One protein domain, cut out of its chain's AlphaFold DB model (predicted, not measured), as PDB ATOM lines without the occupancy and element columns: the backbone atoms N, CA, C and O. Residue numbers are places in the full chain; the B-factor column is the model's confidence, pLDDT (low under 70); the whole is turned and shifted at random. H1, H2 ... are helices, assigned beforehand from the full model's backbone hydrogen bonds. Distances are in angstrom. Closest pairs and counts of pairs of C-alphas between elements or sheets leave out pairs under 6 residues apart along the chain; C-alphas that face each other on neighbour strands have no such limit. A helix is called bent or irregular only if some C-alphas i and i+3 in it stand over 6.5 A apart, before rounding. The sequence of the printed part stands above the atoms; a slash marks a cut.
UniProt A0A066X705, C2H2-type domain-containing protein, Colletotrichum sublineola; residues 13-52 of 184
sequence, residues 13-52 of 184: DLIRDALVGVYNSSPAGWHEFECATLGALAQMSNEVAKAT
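Overview. This is residues 13 to 52 of the 184 residues of the protein "C2H2-type domain-containing protein" of Colletotrichum sublineola (UniProt A0A066X705). Two helices make an open V with unequal arms: the shorter H1 comes first, and the longer H2 leads away from the corner where the end of H1 and the start of H2 come near each other. The loop of residues 26 to 29 turns the chain at that corner, and beyond it the two arms spread apart with nothing between them. The printed part has 40 residues with two named helices, H1 then H2, and no named strand; its class is all helix. It is only just loose, close to extended, with a radius of gyration of the C-alphas of 13.3 A, and its flat outline spans 37 by 24 by 8 A.

Arrangement. H1, residues 13 to 25, and H2, residues 30 to 52, are close but not clearly touching, with 1 pair of C-alphas within 8 A. The closest C-alphas of the two are those of Tyr 23 and Trp 30, 7.5 A apart. Their lines stand at a steep tilt of 49 degrees, and they run opposite ways. Their centres are 20.1 A apart. In H1 and H2 every O i to N i+4 pair is within hydrogen-bond range.

Along the chain. H1 begins at C-alpha 13 at (75.270, 128.262, 96.806) and ends at C-alpha 25 at (81.827, 142.150, 106.253), 18.0 A from first to last C-alpha. H2 begins at C-alpha 30 at (85.664, 135.561, 113.725) and ends at C-alpha 52 at (60.675, 116.782, 124.083), 32.9 A from first to last C-alpha. Neither helix is bent.

Size, cuts and confidence. The two C-alphas farthest apart are those of Pro 27 and Thr 52, at 38.3 A. The link from H1 to H2, 4 residues, is tight, and the printed part has no cut. Residues 13 to 21 of H1, residues 24 to 29, and residues 34 to 52 of H2 stand free. The mean pLDDT of the printed part is 84.7, and residue 28 is under 70.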
ATOM      1  N   ASP A  13      74.448 127.155  97.310       81.69
ATOM      2  CA  ASP A  13      75.270 128.262  96.806       81.69
ATOM      3  C   ASP A  13      74.825 129.588  97.425       81.69
ATOM      4  O   ASP A  13      75.661 130.335  97.924       81.69
ATOM      5  N   LEU A  14      73.513 129.802  97.549       85.50
ATOM      6  CA  LEU A  14      72.931 130.937  98.273       85.50
ATOM      7  C   LEU A  14      73.390 130.999  99.739       85.50
ATOM      8  O   LEU A  14      73.776 132.061 100.227       85.50
ATOM      9  N   ILE A  15      73.385 129.862 100.444       83.00
ATOM     10  CA  ILE A  15      73.874 129.777 101.829       83.00
ATOM     11  C   ILE A  15      75.377 130.063 101.884       83.00
ATOM     12  O   ILE A  15      75.831 130.806 102.756       83.00
ATOM     13  N   ARG A  16      76.163 129.496 100.960       87.31
ATOM     14  CA  ARG A  16      77.615 129.696 100.922       87.31
ATOM     15  C   ARG A  16      77.964 131.164 100.685       87.31
ATOM     16  O   ARG A  16      78.775 131.708 101.431       87.31
ATOM     17  N   ASP A  17      77.332 131.807  99.711       86.94
ATOM     18  CA  ASP A  17      77.595 133.207  99.373       86.94
ATOM     19  C   ASP A  17      77.174 134.153 100.498       86.94
ATOM     20  O   ASP A  17      77.910 135.086 100.833       86.94
ATOM     21  N   ALA A  18      76.053 133.868 101.169       84.19
ATOM     22  CA  ALA A  18      75.644 134.608 102.358       84.19
ATOM     23  C   ALA A  18      76.685 134.495 103.489       84.19
ATOM     24  O   ALA A  18      77.062 135.508 104.083       84.19
ATOM     25  N   LEU A  19      77.202 133.290 103.757       82.12
ATOM     26  CA  LEU A  19      78.230 133.069 104.781       82.12
ATOM     27  C   LEU A  19      79.552 133.768 104.439       82.12
ATOM     28  O   LEU A  19      80.167 134.376 105.315       82.12
ATOM     29  N   VAL A  20      79.972 133.734 103.173       84.81
ATOM     30  CA  VAL A  20      81.167 134.448 102.695       84.81
ATOM     31  C   VAL A  20      80.987 135.963 102.829       84.81
ATOM     32  O   VAL A  20      81.916 136.663 103.238       84.81
ATOM     33  N   GLY A  21      79.793 136.481 102.541       83.62
ATOM     34  CA  GLY A  21      79.453 137.887 102.749       83.62
ATOM     35  C   GLY A  21      79.590 138.302 104.213       83.62
ATOM     36  O   GLY A  21      80.254 139.295 104.509       83.62
ATOM     37  N   VAL A  22      79.038 137.513 105.138       79.38
ATOM     38  CA  VAL A  22      79.149 137.760 106.586       79.38
ATOM     39  C   VAL A  22      80.604 137.690 107.053       79.38
ATOM     40  O   VAL A  22      81.049 138.584 107.770       79.38
ATOM     41  N   TYR A  23      81.367 136.692 106.592       78.50
ATOM     42  CA  TYR A  23      82.790 136.541 106.914       78.50
ATOM     43  C   TYR A  23      83.601 137.783 106.527       78.50
ATOM     44  O   TYR A  23      84.383 138.293 107.323       78.50
ATOM     45  N   ASN A  24      83.392 138.298 105.314       84.12
ATOM     46  CA  ASN A  24      84.151 139.441 104.804       84.12
ATOM     47  C   ASN A  24      83.687 140.790 105.371       84.12
ATOM     48  O   ASN A  24      84.456 141.749 105.364       84.12
ATOM     49  N   SER A  25      82.435 140.884 105.824       81.56
ATOM     50  CA  SER A  25      81.827 142.150 106.253       81.56
ATOM     51  C   SER A  25      81.902 142.388 107.758       81.56
ATOM     52  O   SER A  25      81.622 143.503 108.192       81.56
ATOM     53  N   SER A  26      82.234 141.372 108.560       74.06
ATOM     54  CA  SER A  26      82.223 141.498 110.016       74.06
ATOM     55  C   SER A  26      83.546 142.082 110.536       74.06
ATOM     56  O   SER A  26      84.587 141.435 110.421       74.06
ATOM     57  N   PRO A  27      83.545 143.295 111.123       71.19
ATOM     58  CA  PRO A  27      84.730 143.873 111.759       71.19
ATOM     59  C   PRO A  27      85.022 143.245 113.133       71.19
ATOM     60  O   PRO A  27      86.115 143.425 113.669       71.19
ATOM     61  N   ALA A  28      84.048 142.529 113.706       64.25
ATOM     62  CA  ALA A  28      84.223 141.720 114.902       64.25
ATOM     63  C   ALA A  28      85.009 140.457 114.537       64.25
ATOM     64  O   ALA A  28      84.699 139.789 113.549       64.25
ATOM     65  N   GLY A  29      86.045 140.138 115.316       77.69
ATOM     66  CA  GLY A  29      86.878 138.967 115.058       77.69
ATOM     67  C   GLY A  29      86.022 137.706 114.941       77.69
ATOM     68  O   GLY A  29      85.080 137.526 115.708       77.69
ATOM     69  N   TRP A  30      86.370 136.823 114.002       80.44
ATOM     70  CA  TRP A  30      85.664 135.561 113.725       80.44
ATOM     71  C   TRP A  30      85.296 134.762 114.988       80.44
ATOM     72  O   TRP A  30      84.247 134.135 115.055       80.44
ATOM     73  N   HIS A  31      86.129 134.868 116.021       79.94
ATOM     74  CA  HIS A  31      85.903 134.275 117.331       79.94
ATOM     75  C   HIS A  31      84.594 134.727 118.008       79.94
ATOM     76  O   HIS A  31      83.903 133.913 118.609       79.94
ATOM     77  N   GLU A  32      84.216 136.007 117.931       80.12
ATOM     78  CA  GLU A  32      82.961 136.493 118.528       80.12
ATOM     79  C   GLU A  32      81.741 135.958 117.778       80.12
ATOM     80  O   GLU A  32      80.757 135.559 118.399       80.12
ATOM     81  N   PHE A  33      81.836 135.883 116.449       81.12
ATOM     82  CA  PHE A  33      80.810 135.267 115.613       81.12
ATOM     83  C   PHE A  33      80.660 133.769 115.912       81.12
ATOM     84  O   PHE A  33      79.541 133.276 116.058       81.12
ATOM     85  N   GLU A  34      81.773 133.048 116.062       85.19
ATOM     86  CA  GLU A  34      81.783 131.634 116.436       85.19
ATOM     87  C   GLU A  34      81.151 131.420 117.817       85.19
ATOM     88  O   GLU A  34      80.238 130.604 117.953       85.19
ATOM     89  N   CYS A  35      81.543 132.206 118.825       79.50
ATOM     90  CA  CYS A  35      80.935 132.146 120.153       79.50
ATOM     91  C   CYS A  35      79.432 132.454 120.124       79.50
ATOM     92  O   CYS A  35      78.657 131.754 120.776       79.50
ATOM     93  N   ALA A  36      79.004 133.468 119.366       81.50
ATOM     94  CA  ALA A  36      77.592 133.821 119.238       81.50
ATOM     95  C   ALA A  36      76.783 132.705 118.558       81.50
ATOM     96  O   ALA A  36      75.704 132.349 119.030       81.50
ATOM     97  N   THR A  37      77.325 132.111 117.491       86.81
ATOM     98  CA  THR A  37      76.666 131.034 116.739       86.81
ATOM     99  C   THR A  37      76.550 129.763 117.577       86.81
ATOM    100  O   THR A  37      75.472 129.177 117.659       86.81
ATOM    101  N   LEU A  38      77.630 129.362 118.257       89.38
ATOM    102  CA  LEU A  38      77.617 128.220 119.173       89.38
ATOM    103  C   LEU A  38      76.672 128.458 120.360       89.38
ATOM    104  O   LEU A  38      75.960 127.543 120.768       89.38
ATOM    105  N   GLY A  39      76.612 129.689 120.877       90.62
ATOM    106  CA  GLY A  39      75.667 130.077 121.923       90.62
ATOM    107  C   GLY A  39      74.208 129.941 121.483       90.62
ATOM    108  O   GLY A  39      73.403 129.354 122.205       90.62
ATOM    109  N   ALA A  40      73.874 130.413 120.279       87.31
ATOM    110  CA  ALA A  40      72.533 130.278 119.711       87.31
ATOM    111  C   ALA A  40      72.152 128.805 119.470       87.31
ATOM    112  O   ALA A  40      71.046 128.387 119.808       87.31
ATOM    113  N   LEU A  41      73.080 127.990 118.957       90.38
ATOM    114  CA  LEU A  41      72.887 126.542 118.784       90.38
ATOM    115  C   LEU A  41      72.609 125.830 120.111       90.38
ATOM    116  O   LEU A  41      71.690 125.015 120.191       90.38
ATOM    117  N   ALA A  42      73.353 126.169 121.165       91.50
ATOM    118  CA  ALA A  42      73.125 125.620 122.496       91.50
ATOM    119  C   ALA A  42      71.745 126.010 123.058       91.50
ATOM    120  O   ALA A  42      71.086 125.192 123.700       91.50
ATOM    121  N   GLN A  43      71.277 127.236 122.803       88.31
ATOM    122  CA  GLN A  43      69.935 127.671 123.204       88.31
ATOM    123  C   GLN A  43      68.842 126.878 122.486       88.31
ATOM    124  O   GLN A  43      67.972 126.327 123.157       88.31
ATOM    125  N   MET A  44      68.933 126.732 121.161       92.06
ATOM    126  CA  MET A  44      67.973 125.933 120.391       92.06
ATOM    127  C   MET A  44      67.951 124.472 120.852       92.06
ATOM    128  O   MET A  44      66.881 123.905 121.045       92.06
ATOM    129  N   SER A  45      69.119 123.869 121.099       91.31
ATOM    130  CA  SER A  45      69.194 122.493 121.607       91.31
ATOM    131  C   SER A  45      68.510 122.338 122.968       91.31
ATOM    132  O   SER A  45      67.852 121.326 123.202       91.31
ATOM    133  N   ASN A  46      68.637 123.326 123.859       93.62
ATOM    134  CA  ASN A  46      67.948 123.318 125.149       93.62
ATOM    135  C   ASN A  46      66.428 123.474 124.998       93.62
ATOM    136  O   ASN A  46      65.679 122.873 125.764       93.62
ATOM    137  N   GLU A  47      65.961 124.280 124.045       92.25
ATOM    138  CA  GLU A  47      64.529 124.428 123.764       92.25
ATOM    139  C   GLU A  47      63.926 123.150 123.185       92.25
ATOM    140  O   GLU A  47      62.869 122.726 123.648       92.25
ATOM    141  N   VAL A  48      64.622 122.491 122.251       91.88
ATOM    142  CA  VAL A  48      64.214 121.180 121.723       91.88
ATOM    143  C   VAL A  48      64.136 120.156 122.851       91.88
ATOM    144  O   VAL A  48      63.111 119.502 122.993       91.88
ATOM    145  N   ALA A  49      65.158 120.074 123.708       91.94
ATOM    146  CA  ALA A  49      65.150 119.157 124.845       91.94
ATOM    147  C   ALA A  49      63.977 119.420 125.808       91.94
ATOM    148  O   ALA A  49      63.321 118.481 126.252       91.94
ATOM    149  N   LYS A  50      63.668 120.693 126.099       92.50
ATOM    150  CA  LYS A  50      62.502 121.065 126.918       92.50
ATOM    151  C   LYS A  50      61.179 120.687 126.259       92.50
ATOM    152  O   LYS A  50      60.287 120.210 126.949       92.50
ATOM    153  N   ALA A  51      61.047 120.913 124.954       89.50
ATOM    154  CA  ALA A  51      59.847 120.548 124.211       89.50
ATOM    155  C   ALA A  51      59.645 119.027 124.187       89.50
ATOM    156  O   ALA A  51      58.525 118.568 124.375       89.50
ATOM    157  N   THR A  52      60.719 118.249 124.017       89.25
ATOM    158  CA  THR A  52      60.675 116.782 124.083       89.25
ATOM    159  C   THR A  52      60.247 116.294 125.464       89.25
ATOM    160  O   THR A  52      59.310 115.512 125.546       89.25
TER     161      THR A  52